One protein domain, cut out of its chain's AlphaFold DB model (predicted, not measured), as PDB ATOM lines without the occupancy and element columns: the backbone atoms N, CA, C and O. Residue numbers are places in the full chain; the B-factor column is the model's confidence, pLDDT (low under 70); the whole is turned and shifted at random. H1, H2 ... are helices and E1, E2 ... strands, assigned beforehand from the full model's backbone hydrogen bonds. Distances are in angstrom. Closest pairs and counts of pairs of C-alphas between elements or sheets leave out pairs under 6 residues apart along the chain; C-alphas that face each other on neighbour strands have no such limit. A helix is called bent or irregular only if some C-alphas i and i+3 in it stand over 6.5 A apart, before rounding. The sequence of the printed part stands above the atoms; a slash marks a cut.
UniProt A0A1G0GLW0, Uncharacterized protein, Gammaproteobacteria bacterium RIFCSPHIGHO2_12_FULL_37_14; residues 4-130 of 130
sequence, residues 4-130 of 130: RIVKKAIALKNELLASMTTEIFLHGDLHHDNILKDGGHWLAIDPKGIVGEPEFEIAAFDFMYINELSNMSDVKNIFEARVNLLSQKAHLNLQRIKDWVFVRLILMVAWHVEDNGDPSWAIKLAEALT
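This is residues 4 to 130 of the 130 residues of an uncharacterized protein of Gammaproteobacteria bacterium RIFCSPHIGHO2_12_FULL_37_14 (UniProt A0A1G0GLW0). Look first for H5, a long helix through the middle, with H1 and H2 crossing it and H6 folding back beside it as a helical hairpin, while H4 makes a corner with its first turns. Two short strand pairs, E1 with E4 and E2 with E3, lie away from H5, and the tip of the second, residues 37 to 42, sticks out. The 127 printed residues hold six named helices and four named strands in the order H1 E1 E2 E3 E4 H2 H3 H4 H5 H6, mostly helix, each sheet antiparallel. The whole is compact, with a radius of gyration of the C-alphas of 14.6 A and spans of 38 by 37 by 30 A.

Begin with the two-stranded sheets: E2, residues 35 to 38, and E3, residues 41 to 44, are antiparallel neighbours, and so are E1, residues 24 to 26, and E4, residues 50 to 52. Find C-alpha 94 at (-69.657, 74.166, 25.607); from there H5 runs 30.3 A to C-alpha 114. H1 starts at C-alpha 4, (-90.195, 63.287, 24.205), and runs 21.3 A to residue 18. H2 is residues 54 to 59 and H3 residues 66 to 70. H4, residues 72 to 90, is 26.9 A long and neither bent nor irregular, but only just: C-alphas 73 and 76 are 6.2 A apart. H6, residues 120 to 129, runs 14.4 A to C-alpha 129 at (-78.712, 66.052, 31.502).

In the hairpin E2 and E3, look for N 36 and O 43, 2.8 A apart, within hydrogen-bond range; in E1 and E4, N 26 and O 50 are at 2.8 A. E2 and H5 are apart. The closest C-alphas of E1 and H2 are Leu 26 and Glu 57, 6.2 A. H5 is the hub. H2 touches it at a steep tilt of 54 degrees, closest at C-alphas 59 and 101, 4.5 A. H1 touches it at a steep tilt of 55 degrees, opposite ways, C-alphas 9 and 103 being closest at 4.9 A. H6 forms a helical hairpin with H5, at a shallow tilt of 18 degrees, closest at C-alphas 105 and 122, 5.7 A. Residues 83 to 87 of H4 touch H5, closest at C-alphas 87 and 94, 5.4 A. H3 and H6 only just touch, with 3 pairs of C-alphas within 8 A, closest at 66 and 121, 7.0 A. Each O i to N i+4 pair is within range in H1, H5 and H6, against 13 of 15 in H4, 1 of 2 in H2 and 0 of 1 in H3, where 2 of 2 O i to N i+3 pairs are.

The two C-alphas farthest apart, Arg 4 and Gly 39, are 45.0 A from each other. The printed part has no cut and no long link, and no printed residue is under 70 in pLDDT.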
ATOM      1  N   ARG A   4     -90.654  61.928  23.876       90.88
ATOM      2  CA  ARG A   4     -90.195  63.287  24.205       90.88
ATOM      3  C   ARG A   4     -88.701  63.485  23.940       90.88
ATOM      4  O   ARG A   4     -88.336  64.441  23.262       90.88
ATOM      5  N   ILE A   5     -87.850  62.595  24.456       91.12
ATOM      6  CA  ILE A   5     -86.388  62.720  24.314       91.12
ATOM      7  C   ILE A   5     -85.948  62.503  22.862       91.12
ATOM      8  O   ILE A   5     -85.089  63.229  22.374       91.12
ATOM      9  N   VAL A   6     -86.627  61.606  22.136       93.62
ATOM     10  CA  VAL A   6     -86.416  61.391  20.695       93.62
ATOM     11  C   VAL A   6     -86.724  62.661  19.903       93.62
ATOM     12  O   VAL A   6     -85.900  63.114  19.115       93.62
ATOM     13  N   LYS A   7     -87.888  63.284  20.141       95.12
ATOM     14  CA  LYS A   7     -88.261  64.541  19.475       95.12
ATOM     15  C   LYS A   7     -87.264  65.663  19.768       95.12
ATOM     16  O   LYS A   7     -86.890  66.378  18.843       95.12
ATOM     17  N   LYS A   8     -86.809  65.792  21.023       95.25
ATOM     18  CA  LYS A   8     -85.781  66.774  21.408       95.25
ATOM     19  C   LYS A   8     -84.472  66.526  20.654       95.25
ATOM     20  O   LYS A   8     -83.936  67.464  20.079       95.25
ATOM     21  N   ALA A   9     -83.991  65.284  20.605       96.44
ATOM     22  CA  ALA A   9     -82.749  64.956  19.905       96.44
ATOM     23  C   ALA A   9     -82.850  65.207  18.397       96.44
ATOM     24  O   ALA A   9     -81.923  65.756  17.817       96.44
ATOM     25  N   ILE A  10     -83.980  64.880  17.762       96.88
ATOM     26  CA  ILE A  10     -84.195  65.177  16.336       96.88
ATOM     27  C   ILE A  10     -84.157  66.688  16.080       96.88
ATOM     28  O   ILE A  10     -83.519  67.118  15.118       96.88
ATOM     29  N   ALA A  11     -84.815  67.484  16.929       97.56
ATOM     30  CA  ALA A  11     -84.813  68.941  16.816       97.56
ATOM     31  C   ALA A  11     -83.397  69.518  16.977       97.56
ATOM     32  O   ALA A  11     -82.937  70.219  16.080       97.56
ATOM     33  N   LEU A  12     -82.684  69.138  18.046       97.62
ATOM     34  CA  LEU A  12     -81.301  69.564  18.291       97.62
ATOM     35  C   LEU A  12     -80.374  69.156  17.149       97.62
ATOM     36  O   LEU A  12     -79.650  69.984  16.619       97.62
ATOM     37  N   LYS A  13     -80.441  67.899  16.702       97.44
ATOM     38  CA  LYS A  13     -79.636  67.412  15.578       97.44
ATOM     39  C   LYS A  13     -79.891  68.231  14.309       97.44
ATOM     40  O   LYS A  13     -78.948  68.555  13.600       97.44
ATOM     41  N   ASN A  14     -81.145  68.567  13.999       98.12
ATOM     42  CA  ASN A  14     -81.451  69.404  12.833       98.12
ATOM     43  C   ASN A  14     -80.865  70.817  12.975       98.12
ATOM     44  O   ASN A  14     -80.302  71.331  12.015       98.12
ATOM     45  N   GLU A  15     -80.981  71.428  14.155       98.12
ATOM     46  CA  GLU A  15     -80.437  72.759  14.437       98.12
ATOM     47  C   GLU A  15     -78.906  72.784  14.370       98.12
ATOM     48  O   GLU A  15     -78.330  73.644  13.701       98.12
ATOM     49  N   LEU A  16     -78.242  71.819  15.009       97.75
ATOM     50  CA  LEU A  16     -76.785  71.706  15.035       97.75
ATOM     51  C   LEU A  16     -76.221  71.525  13.626       97.75
ATOM     52  O   LEU A  16     -75.311  72.258  13.249       97.75
ATOM     53  N   LEU A  17     -76.809  70.623  12.827       96.56
ATOM     54  CA  LEU A  17     -76.401  70.405  11.436       96.56
ATOM     55  C   LEU A  17     -76.644  71.641  10.560       96.56
ATOM     56  O   LEU A  17     -75.793  71.987   9.750       96.56
ATOM     57  N   ALA A  18     -77.782  72.324  10.719       97.50
ATOM     58  CA  ALA A  18     -78.109  73.506   9.918       97.50
ATOM     59  C   ALA A  18     -77.257  74.740  10.264       97.50
ATOM     60  O   ALA A  18     -77.116  75.639   9.438       97.50
ATOM     61  N   SER A  19     -76.718  74.801  11.485       97.00
ATOM     62  CA  SER A  19     -75.910  75.919  11.997       97.00
ATOM     63  C   SER A  19     -74.407  75.632  12.040       97.00
ATOM     64  O   SER A  19     -73.646  76.452  12.551       97.00
ATOM     65  N   MET A  20     -73.975  74.476  11.531       94.75
ATOM     66  CA  MET A  20     -72.569  74.082  11.498       94.75
ATOM     67  C   MET A  20     -71.761  75.046  10.623       94.75
ATOM     68  O   MET A  20     -72.184  75.412   9.527       94.75
ATOM     69  N   THR A  21     -70.593  75.467  11.109       92.62
ATOM     70  CA  THR A  21     -69.731  76.438  10.400       92.62
ATOM     71  C   THR A  21     -68.366  75.881  10.023       92.62
ATOM     72  O   THR A  21     -67.747  76.376   9.084       92.62
ATOM     73  N   THR A  22     -67.887  74.873  10.753       94.19
ATOM     74  CA  THR A  22     -66.582  74.247  10.542       94.19
ATOM     75  C   THR A  22     -66.759  72.741  10.511       94.19
ATOM     76  O   THR A  22     -67.364  72.170  11.416       94.19
ATOM     77  N   GLU A  23     -66.187  72.114   9.490       96.00
ATOM     78  CA  GLU A  23     -66.122  70.667   9.347       96.00
ATOM     79  C   GLU A  23     -64.660  70.227   9.329       96.00
ATOM     80  O   GLU A  23     -63.821  70.835   8.659       96.00
ATOM     81  N   ILE A  24     -64.354  69.169  10.072       97.00
ATOM     82  CA  ILE A  24     -63.036  68.533  10.091       97.00
ATOM     83  C   ILE A  24     -63.197  67.022   9.909       97.00
ATOM     84  O   ILE A  24     -64.304  66.486   9.974       97.00
ATOM     85  N   PHE A  25     -62.084  66.327   9.683       97.25
ATOM     86  CA  PHE A  25     -62.072  64.870   9.744       97.25
ATOM     87  C   PHE A  25     -62.107  64.417  11.206       97.25
ATOM     88  O   PHE A  25     -61.282  64.841  12.016       97.25
ATOM     89  N   LEU A  26     -63.072  63.562  11.512       97.25
ATOM     90  CA  LEU A  26     -63.399  63.058  12.834       97.25
ATOM     91  C   LEU A  26     -63.059  61.569  12.916       97.25
ATOM     92  O   LEU A  26     -63.232  60.815  11.952       97.25
ATOM     93  N   HIS A  27     -62.656  61.125  14.100       97.38
ATOM     94  CA  HIS A  27     -62.650  59.710  14.445       97.38
ATOM     95  C   HIS A  27     -64.081  59.158  14.393       97.38
ATOM     96  O   HIS A  27     -64.311  58.094  13.815       97.38
ATOM     97  N   GLY A  28     -65.042  59.909  14.952       94.00
ATOM     98  CA  GLY A  28     -66.482  59.611  14.908       94.00
ATOM     99  C   GLY A  28     -66.946  58.504  15.863       94.00
ATOM    100  O   GLY A  28     -68.133  58.170  15.878       94.00
ATOM    101  N   ASP A  29     -66.018  57.950  16.647       94.62
ATOM    102  CA  ASP A  29     -66.251  56.837  17.583       94.62
ATOM    103  C   ASP A  29     -65.205  56.788  18.712       94.62
ATOM    104  O   ASP A  29     -64.728  55.730  19.113       94.62
ATOM    105  N   LEU A  30     -64.761  57.962  19.169       95.44
ATOM    106  CA  LEU A  30     -63.656  58.119  20.118       95.44
ATOM    107  C   LEU A  30     -64.105  57.949  21.580       95.44
ATOM    108  O   LEU A  30     -63.892  58.831  22.410       95.44
ATOM    109  N   HIS A  31     -64.735  56.822  21.899       92.81
ATOM    110  CA  HIS A  31     -65.095  56.473  23.275       92.81
ATOM    111  C   HIS A  31     -63.908  55.846  24.022       92.81
ATOM    112  O   HIS A  31     -62.889  55.492  23.430       92.81
ATOM    113  N   HIS A  32     -64.033  55.701  25.345       91.44
ATOM    114  CA  HIS A  32     -62.935  55.281  26.222       91.44
ATOM    115  C   HIS A  32     -62.216  53.985  25.800       91.44
ATOM    116  O   HIS A  32     -61.000  53.902  25.952       91.44
ATOM    117  N   ASP A  33     -62.929  52.994  25.256       92.19
ATOM    118  CA  ASP A  33     -62.322  51.716  24.845       92.19
ATOM    119  C   ASP A  33     -61.480  51.845  23.563       92.19
ATOM    120  O   ASP A  33     -60.568  51.049  23.337       92.19
ATOM    121  N   ASN A  34     -61.727  52.889  22.770       96.31
ATOM    122  CA  ASN A  34     -60.953  53.238  21.580       96.31
ATOM    123  C   ASN A  34     -59.787  54.194  21.887       96.31
ATOM    124  O   ASN A  34     -59.121  54.680  20.969       96.31
ATOM    125  N   ILE A  35     -59.503  54.456  23.170       95.50
ATOM    126  CA  ILE A  35     -58.375  55.272  23.629       95.50
ATOM    127  C   ILE A  35     -57.454  54.405  24.487       95.50
ATOM    128  O   ILE A  35     -57.672  54.181  25.678       95.50
ATOM    129  N   LEU A  36     -56.369  53.933  23.881       96.31
ATOM    130  CA  LEU A  36     -55.406  53.057  24.533       96.31
ATOM    131  C   LEU A  36     -54.243  53.846  25.121       96.31
ATOM    132  O   LEU A  36     -53.808  54.860  24.575       96.31
ATOM    133  N   LYS A  37     -53.691  53.343  26.226       96.44
ATOM    134  CA  LYS A  37     -52.432  53.838  26.778       96.44
ATOM    135  C   LYS A  37     -51.284  52.963  26.292       96.44
ATOM    136  O   LYS A  37     -51.214  51.793  26.663       96.44
ATOM    137  N   ASP A  38     -50.371  53.544  25.524       93.88
ATOM    138  CA  ASP A  38     -49.130  52.898  25.100       93.88
ATOM    139  C   ASP A  38     -47.937  53.601  25.758       93.88
ATOM    140  O   ASP A  38     -47.549  54.720  25.409       93.88
ATOM    141  N   GLY A  39     -47.414  52.978  26.818       92.44
ATOM    142  CA  GLY A  39     -46.391  53.571  27.673       92.44
ATOM    143  C   GLY A  39     -46.826  54.920  28.263       92.44
ATOM    144  O   GLY A  39     -47.693  54.989  29.139       92.44
ATOM    145  N   GLY A  40     -46.174  55.998  27.813       94.25
ATOM    146  CA  GLY A  40     -46.443  57.380  28.231       94.25
ATOM    147  C   GLY A  40     -47.426  58.148  27.341       94.25
ATOM    148  O   GLY A  40     -47.703  59.311  27.630       94.25
ATOM    149  N   HIS A  41     -47.940  57.530  26.275       95.00
ATOM    150  CA  HIS A  41     -48.777  58.178  25.267       95.00
ATOM    151  C   HIS A  41     -50.191  57.590  25.238       95.00
ATOM    152  O   HIS A  41     -50.426  56.463  25.672       95.00
ATOM    153  N   TRP A  42     -51.129  58.378  24.716       96.00
ATOM    154  CA  TRP A  42     -52.497  57.948  24.437       96.00
ATOM    155  C   TRP A  42     -52.678  57.797  22.927       96.00
ATOM    156  O   TRP A  42     -52.268  58.682  22.173       96.00
ATOM    157  N   LEU A  43     -53.275  56.687  22.500       96.75
ATOM    158  CA  LEU A  43     -53.503  56.326  21.105       96.75
ATOM    159  C   LEU A  43     -55.002  56.140  20.857       96.75
ATOM    160  O   LEU A  43     -55.638  55.345  21.543       96.75
ATOM    161  N   ALA A  44     -55.534  56.838  19.856       96.19
ATOM    162  CA  ALA A  44     -56.877  56.596  19.336       96.19
ATOM    163  C   ALA A  44     -56.849  55.477  18.282       96.19
ATOM    164  O   ALA A  44     -55.956  55.465  17.428       96.19
ATOM    165  N   ILE A  45     -57.809  54.556  18.335       97.19
ATOM    166  CA  ILE A  45     -57.915  53.398  17.435       97.19
ATOM    167  C   ILE A  45     -59.351  53.186  16.935       97.19
ATOM    168  O   ILE A  45     -60.296  53.624  17.570       97.19
ATOM    169  N   ASP A  46     -59.506  52.446  15.834       96.88
ATOM    170  CA  ASP A  46     -60.797  52.148  15.179       96.88
ATOM    171  C   ASP A  46     -61.617  53.384  14.733       96.88
ATOM    172  O   ASP A  46     -62.805  53.508  15.044       96.88
ATOM    173  N   PRO A  47     -61.028  54.327  13.967       96.50
ATOM    174  CA  PRO A  47     -61.790  55.456  13.452       96.50
ATOM    175  C   PRO A  47     -62.831  54.993  12.429       96.50
ATOM    176  O   PRO A  47     -62.518  54.259  11.490       96.50
ATOM    177  N   LYS A  48     -64.054  55.524  12.530       94.88
ATOM    178  CA  LYS A  48     -65.038  55.436  11.438       94.88
ATOM    179  C   LYS A  48     -64.693  56.393  10.301       94.88
ATOM    180  O   LYS A  48     -65.012  56.105   9.152       94.88
ATOM    181  N   GLY A  49     -64.017  57.500  10.619       94.25
ATOM    182  CA  GLY A  49     -63.462  58.422   9.633       94.25
ATOM    183  C   GLY A  49     -64.533  59.227   8.904       94.25
ATOM    184  O   GLY A  49     -64.722  59.069   7.698       94.25
ATOM    185  N   ILE A  50     -65.240  60.086   9.635       95.06
ATOM    186  CA  ILE A  50     -66.337  60.901   9.092       95.06
ATOM    187  C   ILE A  50     -65.935  62.374   8.999       95.06
ATOM    188  O   ILE A  50     -65.010  62.816   9.673       95.06
ATOM    189  N   VAL A  51     -66.638  63.148   8.176       96.75
ATOM    190  CA  VAL A  51     -66.515  64.611   8.156       96.75
ATOM    191  C   VAL A  51     -67.665  65.199   8.962       96.75
ATOM    192  O   VAL A  51     -68.812  64.791   8.778       96.75
ATOM    193  N   GLY A  52     -67.363  66.123   9.870       95.56
ATOM    194  CA  GLY A  52     -68.385  66.783  10.671       95.56
ATOM    195  C   GLY A  52     -67.830  67.831  11.626       95.56
ATOM    196  O   GLY A  52     -66.660  68.211  11.562       95.56
ATOM    197  N   GLU A  53     -68.693  68.292  12.523       96.44
ATOM    198  CA  GLU A  53     -68.373  69.352  13.475       96.44
ATOM    199  C   GLU A  53     -67.422  68.876  14.593       96.44
ATOM    200  O   GLU A  53     -67.653  67.804  15.160       96.44
ATOM    201  N   PRO A  54     -66.410  69.672  14.994       97.00
ATOM    202  CA  PRO A  54     -65.496  69.311  16.080       97.00
ATOM    203  C   PRO A  54     -66.187  68.972  17.412       97.00
ATOM    204  O   PRO A  54     -65.770  68.050  18.112       97.00
ATOM    205  N   GLU A  55     -67.262  69.678  17.774       97.19
ATOM    206  CA  GLU A  55     -68.028  69.415  18.998       97.19
ATOM    207  C   GLU A  55     -68.664  68.019  19.031       97.19
ATOM    208  O   GLU A  55     -68.846  67.462  20.117       97.19
ATOM    209  N   PHE A  56     -68.962  67.434  17.866       95.88
ATOM    210  CA  PHE A  56     -69.472  66.068  17.785       95.88
ATOM    211  C   PHE A  56     -68.414  65.033  18.193       95.88
ATOM    212  O   PHE A  56     -68.766  64.044  18.832       95.88
ATOM    213  N   GLU A  57     -67.128  65.263  17.902       95.81
ATOM    214  CA  GLU A  57     -66.048  64.358  18.338       95.81
ATOM    215  C   GLU A  57     -65.996  64.253  19.859       95.81
ATOM    216  O   GLU A  57     -65.947  63.166  20.422       95.81
ATOM    217  N   ILE A  58     -66.079  65.399  20.539       95.56
ATOM    218  CA  ILE A  58     -66.089  65.442  22.000       95.56
ATOM    219  C   ILE A  58     -67.305  64.696  22.557       95.56
ATOM    220  O   ILE A  58     -67.204  64.031  23.585       95.56
ATOM    221  N   ALA A  59     -68.453  64.767  21.881       93.50
ATOM    222  CA  ALA A  59     -69.644  64.033  22.287       93.50
ATOM    223  C   ALA A  59     -69.497  62.506  22.172       93.50
ATOM    224  O   ALA A  59     -70.200  61.795  22.888       93.50
ATOM    225  N   ALA A  60     -68.588  62.000  21.330       91.81
ATOM    226  CA  ALA A  60     -68.298  60.572  21.206       91.81
ATOM    227  C   ALA A  60     -67.450  60.006  22.363       91.81
ATOM    228  O   ALA A  60     -67.277  58.795  22.435       91.81
ATOM    229  N   PHE A  61     -66.959  60.853  23.278       90.00
ATOM    230  CA  PHE A  61     -66.083  60.455  24.387       90.00
ATOM    231  C   PHE A  61     -66.760  59.607  25.480       90.00
ATOM    232  O   PHE A  61     -66.066  59.059  26.325       90.00
ATOM    233  N   ASP A  62     -68.092  59.489  25.487       87.12
ATOM    234  CA  ASP A  62     -68.863  58.775  26.515       87.12
ATOM    235  C   ASP A  62     -68.517  59.223  27.945       87.12
ATOM    236  O   ASP A  62     -67.932  58.511  28.756       87.12
ATOM    237  N   PHE A  63     -68.946  60.443  28.271       88.62
ATOM    238  CA  PHE A  63     -68.635  61.188  29.499       88.62
ATOM    239  C   PHE A  63     -68.863  60.484  30.846       88.62
ATOM    240  O   PHE A  63     -68.507  61.064  31.874       88.62
ATOM    241  N   MET A  64     -69.476  59.303  30.876       87.62
ATOM    242  CA  MET A  64     -69.825  58.558  32.082       87.62
ATOM    243  C   MET A  64     -69.646  57.059  31.844       87.62
ATOM    244  O   MET A  64     -70.164  56.520  30.869       87.62
ATOM    245  N   TYR A  65     -69.019  56.363  32.790       81.44
ATOM    246  CA  TYR A  65     -69.103  54.907  32.858       81.44
ATOM    247  C   TYR A  65     -70.399  54.464  33.553       81.44
ATOM    248  O   TYR A  65     -70.931  55.153  34.425       81.44
ATOM    249  N   ILE A  66     -70.892  53.265  33.223       78.69
ATOM    250  CA  ILE A  66     -72.135  52.719  33.803       78.69
ATOM    251  C   ILE A  66     -72.070  52.640  35.342       78.69
ATOM    252  O   ILE A  66     -73.065  52.901  36.016       78.69
ATOM    253  N   ASN A  67     -70.909  52.322  35.922       81.44
ATOM    254  CA  ASN A  67     -70.720  52.247  37.378       81.44
ATOM    255  C   ASN A  67     -70.801  53.618  38.084       81.44
ATOM    256  O   ASN A  67     -71.187  53.688  39.255       81.44
ATOM    257  N   GLU A  68     -70.502  54.708  37.375       82.69
ATOM    258  CA  GLU A  68     -70.601  56.084  37.879       82.69
ATOM    259  C   GLU A  68     -72.056  56.579  37.946       82.69
ATOM    260  O   GLU A  68     -72.342  57.582  38.595       82.69
ATOM    261  N   LEU A  69     -73.002  55.848  37.346       80.00
ATOM    262  CA  LEU A  69     -74.438  56.147  37.411       80.00
ATOM    263  C   LEU A  69     -75.098  55.675  38.717       80.00
ATOM    264  O   LEU A  69     -76.312  55.790  38.871       80.00
ATOM    265  N   SER A  70     -74.335  55.125  39.663       79.44
ATOM    266  CA  SER A  70     -74.867  54.650  40.945       79.44
ATOM    267  C   SER A  70     -75.363  55.786  41.855       79.44
ATOM    268  O   SER A  70     -76.293  55.563  42.631       79.44
ATOM    269  N   ASN A  71     -74.822  57.006  41.720       78.62
ATOM    270  CA  ASN A  71     -75.277  58.194  42.447       78.62
ATOM    271  C   ASN A  71     -75.594  59.375  41.510       78.62
ATOM    272  O   ASN A  71     -74.703  60.094  41.062       78.62
ATOM    273  N   MET A  72     -76.883  59.629  41.263       71.38
ATOM    274  CA  MET A  72     -77.338  60.657  40.312       71.38
ATOM    275  C   MET A  72     -76.937  62.090  40.688       71.38
ATOM    276  O   MET A  72     -76.781  62.919  39.790       71.38
ATOM    277  N   SER A  73     -76.744  62.406  41.977       73.88
ATOM    278  CA  SER A  73     -76.261  63.738  42.376       73.88
ATOM    279  C   SER A  73     -74.841  64.004  41.882       73.88
ATOM    280  O   SER A  73     -74.500  65.140  41.553       73.88
ATOM    281  N   ASP A  74     -74.030  62.952  41.791       85.06
ATOM    282  CA  ASP A  74     -72.642  63.041  41.357       85.06
ATOM    283  C   ASP A  74     -72.563  63.073  39.831       85.06
ATOM    284  O   ASP A  74     -71.742  63.805  39.288       85.06
ATOM    285  N   VAL A  75     -73.480  62.387  39.134       89.19
ATOM    286  CA  VAL A  75     -73.542  62.341  37.662       89.19
ATOM    287  C   VAL A  75     -73.540  63.736  37.046       89.19
ATOM    288  O   VAL A  75     -72.714  64.014  36.181       89.19
ATOM    289  N   LYS A  76     -74.421  64.641  37.496       88.81
ATOM    290  CA  LYS A  76     -74.495  65.992  36.916       88.81
ATOM    291  C   LYS A  76     -73.206  66.777  37.157       88.81
ATOM    292  O   LYS A  76     -72.700  67.411  36.238       88.81
ATOM    293  N   ASN A  77     -72.659  66.715  38.369       90.25
ATOM    294  CA  ASN A  77     -71.436  67.437  38.720       90.25
ATOM    295  C   ASN A  77     -70.212  66.890  37.967       90.25
ATOM    296  O   ASN A  77     -69.401  67.672  37.473       90.25
ATOM    297  N   ILE A  78     -70.097  65.565  37.842       91.69
ATOM    298  CA  ILE A  78     -69.032  64.891  37.090       91.69
ATOM    299  C   ILE A  78     -69.141  65.232  35.605       91.69
ATOM    300  O   ILE A  78     -68.146  65.640  35.002       91.69
ATOM    301  N   PHE A  79     -70.340  65.117  35.028       93.31
ATOM    302  CA  PHE A  79     -70.590  65.473  33.635       93.31
ATOM    303  C   PHE A  79     -70.204  66.926  33.359       93.31
ATOM    304  O   PHE A  79     -69.409  67.186  32.457       93.31
ATOM    305  N   GLU A  80     -70.700  67.864  34.172       93.50
ATOM    306  CA  GLU A  80     -70.378  69.287  34.054       93.50
ATOM    307  C   GLU A  80     -68.870  69.530  34.162       93.50
ATOM    308  O   GLU A  80     -68.301  70.237  33.332       93.50
ATOM    309  N   ALA A  81     -68.183  68.920  35.128       94.56
ATOM    310  CA  ALA A  81     -66.737  69.072  35.269       94.56
ATOM    311  C   ALA A  81     -65.976  68.574  34.027       94.56
ATOM    312  O   ALA A  81     -65.095  69.273  33.519       94.56
ATOM    313  N   ARG A  82     -66.333  67.394  33.506       95.19
ATOM    314  CA  ARG A  82     -65.678  66.785  32.337       95.19
ATOM    315  C   ARG A  82     -65.940  67.569  31.053       95.19
ATOM    316  O   ARG A  82     -64.999  67.855  30.315       95.19
ATOM    317  N   VAL A  83     -67.190  67.955  30.793       95.88
ATOM    318  CA  VAL A  83     -67.557  68.683  29.566       95.88
ATOM    319  C   VAL A  83     -66.966  70.092  29.550       95.88
ATOM    320  O   VAL A  83     -66.466  70.530  28.515       95.88
ATOM    321  N   ASN A  84     -66.908  70.768  30.704       97.00
ATOM    322  CA  ASN A  84     -66.203  72.045  30.831       97.00
ATOM    323  C   ASN A  84     -64.701  71.894  30.569       97.00
ATOM    324  O   ASN A  84     -64.129  72.705  29.842       97.00
ATOM    325  N   LEU A  85     -64.061  70.858  31.121       97.38
ATOM    326  CA  LEU A  85     -62.637  70.610  30.898       97.38
ATOM    327  C   LEU A  85     -62.331  70.383  29.410       97.38
ATOM    328  O   LEU A  85     -61.416  71.014  28.880       97.38
ATOM    329  N   LEU A  86     -63.095  69.520  28.732       96.06
ATOM    330  CA  LEU A  86     -62.882  69.231  27.310       96.06
ATOM    331  C   LEU A  86     -63.186  70.443  26.427       96.06
ATOM    332  O   LEU A  86     -62.377  70.768  25.563       96.06
ATOM    333  N   SER A  87     -64.279  71.165  26.693       97.31
ATOM    334  CA  SER A  87     -64.598  72.420  25.996       97.31
ATOM    335  C   SER A  87     -63.451  73.428  26.102       97.31
ATOM    336  O   SER A  87     -63.016  73.971  25.088       97.31
ATOM    337  N   GLN A  88     -62.901  73.633  27.304       98.25
ATOM    338  CA  GLN A  88     -61.795  74.569  27.524       98.25
ATOM    339  C   GLN A  88     -60.500  74.121  26.842       98.25
ATOM    340  O   GLN A  88     -59.802  74.948  26.263       98.25
ATOM    341  N   LYS A  89     -60.167  72.826  26.909       97.56
ATOM    342  CA  LYS A  89     -58.943  72.278  26.306       97.56
ATOM    343  C   LYS A  89     -58.994  72.250  24.781       97.56
ATOM    344  O   LYS A  89     -57.957  72.441  24.156       97.56
ATOM    345  N   ALA A  90     -60.171  72.020  24.206       95.62
ATOM    346  CA  ALA A  90     -60.378  71.992  22.761       95.62
ATOM    347  C   ALA A  90     -60.726  73.370  22.172       95.62
ATOM    348  O   ALA A  90     -60.753  73.513  20.955       95.62
ATOM    349  N   HIS A  91     -60.979  74.382  23.013       97.12
ATOM    350  CA  HIS A  91     -61.463  75.706  22.604       97.12
ATOM    351  C   HIS A  91     -62.773  75.651  21.797       97.12
ATOM    352  O   HIS A  91     -62.958  76.398  20.839       97.12
ATOM    353  N   LEU A  92     -63.687  74.767  22.206       97.31
ATOM    354  CA  LEU A  92     -64.953  74.494  21.519       97.31
ATOM    355  C   LEU A  92     -66.166  74.978  22.315       97.31
ATOM    356  O   LEU A  92     -66.095  75.165  23.534       97.31
ATOM    357  N   ASN A  93     -67.305  75.156  21.640       97.50
ATOM    358  CA  ASN A  93     -68.508  75.687  22.271       97.50
ATOM    359  C   ASN A  93     -69.131  74.669  23.243       97.50
ATOM    360  O   ASN A  93     -69.657  73.632  22.844       97.50
ATOM    361  N   LEU A  94     -69.132  75.011  24.535       97.38
ATOM    362  CA  LEU A  94     -69.657  74.166  25.607       97.38
ATOM    363  C   LEU A  94     -71.103  73.713  25.375       97.38
ATOM    364  O   LEU A  94     -71.425  72.547  25.601       97.38
ATOM    365  N   GLN A  95     -71.984  74.627  24.961       97.12
ATOM    366  CA  GLN A  95     -73.400  74.308  24.793       97.12
ATOM    367  C   GLN A  95     -73.607  73.372  23.602       97.12
ATOM    368  O   GLN A  95     -74.312  72.377  23.741       97.12
ATOM    369  N   ARG A  96     -72.912  73.612  22.482       97.38
ATOM    370  CA  ARG A  96     -72.951  72.711  21.320       97.38
ATOM    371  C   ARG A  96     -72.452  71.309  21.666       97.38
ATOM    372  O   ARG A  96     -73.077  70.339  21.252       97.38
ATOM    373  N   ILE A  97     -71.395  71.183  22.479       97.25
ATOM    374  CA  ILE A  97     -70.941  69.873  22.979       97.25
ATOM    375  C   ILE A  97     -72.054  69.192  23.777       97.25
ATOM    376  O   ILE A  97     -72.357  68.030  23.526       97.25
ATOM    377  N   LYS A  98     -72.688  69.892  24.728       96.69
ATOM    378  CA  LYS A  98     -73.782  69.319  25.533       96.69
ATOM    379  C   LYS A  98     -74.960  68.869  24.669       96.69
ATOM    380  O   LYS A  98     -75.511  67.793  24.904       96.69
ATOM    381  N   ASP A  99     -75.316  69.656  23.660       97.00
ATOM    382  CA  ASP A  99     -76.400  69.318  22.741       97.00
ATOM    383  C   ASP A  99     -76.036  68.096  21.880       97.00
ATOM    384  O   ASP A  99     -76.857  67.185  21.735       97.00
ATOM    385  N   TRP A 100     -74.791  68.001  21.395       97.00
ATOM    386  CA  TRP A 100     -74.300  66.810  20.698       97.00
ATOM    387  C   TRP A 100     -74.216  65.578  21.596       97.00
ATOM    388  O   TRP A 100     -74.590  64.499  21.141       97.00
ATOM    389  N   VAL A 101     -73.810  65.709  22.865       96.06
ATOM    390  CA  VAL A 101     -73.858  64.603  23.837       96.06
ATOM    391  C   VAL A 101     -75.289  64.103  23.976       96.06
ATOM    392  O   VAL A 101     -75.527  62.900  23.901       96.06
ATOM    393  N   PHE A 102     -76.268  65.002  24.126       95.88
ATOM    394  CA  PHE A 102     -77.668  64.597  24.214       95.88
ATOM    395  C   PHE A 102     -78.113  63.829  22.960       95.88
ATOM    396  O   PHE A 102     -78.740  62.776  23.070       95.88
ATOM    397  N   VAL A 103     -77.759  64.313  21.765       96.12
ATOM    398  CA  VAL A 103     -78.047  63.618  20.499       96.12
ATOM    399  C   VAL A 103     -77.364  62.244  20.446       96.12
ATOM    400  O   VAL A 103     -78.022  61.261  20.104       96.12
ATOM    401  N   ARG A 104     -76.083  62.153  20.826       94.19
ATOM    402  CA  ARG A 104     -75.291  60.913  20.860       94.19
ATOM    403  C   ARG A 104     -75.893  59.885  21.818       94.19
ATOM    404  O   ARG A 104     -76.022  58.726  21.443       94.19
ATOM    405  N   LEU A 105     -76.358  60.300  22.999       94.38
ATOM    406  CA  LEU A 105     -77.034  59.407  23.947       94.38
ATOM    407  C   LEU A 105     -78.306  58.800  23.348       94.38
ATOM    408  O   LEU A 105     -78.553  57.608  23.506       94.38
ATOM    409  N   ILE A 106     -79.107  59.587  22.623       95.31
ATOM    410  CA  ILE A 106     -80.310  59.065  21.960       95.31
ATOM    411  C   ILE A 106     -79.959  58.159  20.772       95.31
ATOM    412  O   ILE A 106     -80.659  57.172  20.548       95.31
ATOM    413  N   LEU A 107     -78.874  58.445  20.046       92.88
ATOM    414  CA  LEU A 107     -78.354  57.556  19.003       92.88
ATOM    415  C   LEU A 107     -77.903  56.209  19.588       92.88
ATOM    416  O   LEU A 107     -78.286  55.161  19.082       92.88
ATOM    417  N   MET A 108     -77.190  56.230  20.711       91.62
ATOM    418  CA  MET A 108     -76.762  55.028  21.424       91.62
ATOM    419  C   MET A 108     -77.939  54.210  21.965       91.62
ATOM    420  O   MET A 108     -77.916  52.983  21.922       91.62
ATOM    421  N   VAL A 109     -79.013  54.869  22.418       93.50
ATOM    422  CA  VAL A 109     -80.264  54.166  22.737       93.50
ATOM    423  C   VAL A 109     -80.806  53.431  21.508       93.50
ATOM    424  O   VAL A 109     -81.270  52.303  21.650       93.50
ATOM    425  N   ALA A 110     -80.778  54.051  20.324       93.31
ATOM    426  CA  ALA A 110     -81.252  53.411  19.099       93.31
ATOM    427  C   ALA A 110     -80.407  52.178  18.741       93.31
ATOM    428  O   ALA A 110     -80.990  51.132  18.467       93.31
ATOM    429  N   TRP A 111     -79.077  52.267  18.847       92.25
ATOM    430  CA  TRP A 111     -78.169  51.131  18.642       92.25
ATOM    431  C   TRP A 111     -78.434  49.986  19.615       92.25
ATOM    432  O   TRP A 111     -78.637  48.856  19.191       92.25
ATOM    433  N   HIS A 112     -78.556  50.274  20.915       92.75
ATOM    434  CA  HIS A 112     -78.898  49.236  21.888       92.75
ATOM    435  C   HIS A 112     -80.243  48.570  21.584       92.75
ATOM    436  O   HIS A 112     -80.368  47.366  21.760       92.75
ATOM    437  N   VAL A 113     -81.250  49.322  21.133       92.81
ATOM    438  CA  VAL A 113     -82.540  48.736  20.739       92.81
ATOM    439  C   VAL A 113     -82.395  47.847  19.500       92.81
ATOM    440  O   VAL A 113     -82.985  46.770  19.473       92.81
ATOM    441  N   GLU A 114     -81.624  48.276  18.499       94.00
ATOM    442  CA  GLU A 114     -81.342  47.509  17.277       94.00
ATOM    443  C   GLU A 114     -80.613  46.192  17.585       94.00
ATOM    444  O   GLU A 114     -80.988  45.140  17.066       94.00
ATOM    445  N   ASP A 115     -79.674  46.230  18.529       94.38
ATOM    446  CA  ASP A 115     -78.891  45.074  18.977       94.38
ATOM    447  C   ASP A 115     -79.611  44.202  20.028       94.38
ATOM    448  O   ASP A 115     -79.027  43.260  20.566       94.38
ATOM    449  N   ASN A 116     -80.882  44.483  20.347       93.75
ATOM    450  CA  ASN A 116     -81.639  43.848  21.441       93.75
ATOM    451  C   ASN A 116     -80.960  43.942  22.832       93.75
ATOM    452  O   ASN A 116     -81.164  43.084  23.694       93.75
ATOM    453  N   GLY A 117     -80.152  44.977  23.058       92.19
ATOM    454  CA  GLY A 117     -79.527  45.315  24.336       92.19
ATOM    455  C   GLY A 117     -80.410  46.163  25.263       92.19
ATOM    456  O   GLY A 117     -81.549  46.505  24.945       92.19
ATOM    457  N   ASP A 118     -79.870  46.524  26.435       90.62
ATOM    458  CA  ASP A 118     -80.549  47.381  27.418       90.62
ATOM    459  C   ASP A 118     -80.145  48.865  27.266       90.62
ATOM    460  O   ASP A 118     -79.041  49.247  27.662       90.62
ATOM    461  N   PRO A 119     -81.036  49.743  26.770       91.81
ATOM    462  CA  PRO A 119     -80.753  51.170  26.649       91.81
ATOM    463  C   PRO A 119     -80.996  51.975  27.937       91.81
ATOM    464  O   PRO A 119     -80.876  53.205  27.924       91.81
ATOM    465  N   SER A 120     -81.419  51.344  29.037       89.75
ATOM    466  CA  SER A 120     -81.944  52.048  30.216       89.75
ATOM    467  C   SER A 120     -80.960  53.048  30.815       89.75
ATOM    468  O   SER A 120     -81.368  54.098  31.312       89.75
ATOM    469  N   TRP A 121     -79.665  52.746  30.773       88.38
ATOM    470  CA  TRP A 121     -78.622  53.615  31.312       88.38
ATOM    471  C   TRP A 121     -78.465  54.904  30.491       88.38
ATOM    472  O   TRP A 121     -78.417  55.995  31.058       88.38
ATOM    473  N   ALA A 122     -78.488  54.787  29.164       90.81
ATOM    474  CA  ALA A 122     -78.390  55.902  28.231       90.81
ATOM    475  C   ALA A 122     -79.607  56.833  28.343       90.81
ATOM    476  O   ALA A 122     -79.464  58.056  28.344       90.81
ATOM    477  N   ILE A 123     -80.804  56.255  28.515       91.38
ATOM    478  CA  ILE A 123     -82.043  57.007  28.765       91.38
ATOM    479  C   ILE A 123     -81.940  57.784  30.082       91.38
ATOM    480  O   ILE A 123     -82.190  58.987  30.090       91.38
ATOM    481  N   LYS A 124     -81.533  57.123  31.177       89.19
ATOM    482  CA  LYS A 124     -81.373  57.771  32.492       89.19
ATOM    483  C   LYS A 124     -80.380  58.927  32.437       89.19
ATOM    484  O   LYS A 124     -80.658  59.989  32.987       89.19
ATOM    485  N   LEU A 125     -79.245  58.737  31.764       89.31
ATOM    486  CA  LEU A 125     -78.249  59.791  31.606       89.31
ATOM    487  C   LEU A 125     -78.805  60.953  30.773       89.31
ATOM    488  O   LEU A 125     -78.720  62.096  31.204       89.31
ATOM    489  N   ALA A 126     -79.457  60.683  29.639       91.12
ATOM    490  CA  ALA A 126     -80.069  61.730  28.820       91.12
ATOM    491  C   ALA A 126     -81.113  62.552  29.600       91.12
ATOM    492  O   ALA A 126     -81.179  63.770  29.446       91.12
ATOM    493  N   GLU A 127     -81.909  61.908  30.459       89.31
ATOM    494  CA  GLU A 127     -82.883  62.583  31.324       89.31
ATOM    495  C   GLU A 127     -82.226  63.393  32.451       89.31
ATOM    496  O   GLU A 127     -82.712  64.474  32.782       89.31
ATOM    497  N   ALA A 128     -81.111  62.921  33.011       86.62
ATOM    498  CA  ALA A 128     -80.358  63.647  34.036       86.62
ATOM    499  C   ALA A 128     -79.657  64.908  33.496       86.62
ATOM    500  O   ALA A 128     -79.361  65.828  34.262       86.62
ATOM    501  N   LEU A 129     -79.385  64.944  32.187       83.62
ATOM    502  CA  LEU A 129     -78.712  66.052  31.502       83.62
ATOM    503  C   LEU A 129     -79.673  67.056  30.838       83.62
ATOM    504  O   LEU A 129     -79.218  68.099  30.366       83.62
ATOM    505  N   THR A 130     -80.979  66.760  30.780       72.69
ATOM    506  CA  THR A 130     -82.020  67.713  30.334       72.69
ATOM    507  C   THR A 130     -82.396  68.735  31.389       72.69
ATOM    508  O   THR A 130     -82.712  69.864  30.952       72.69
TER     509      THR A 130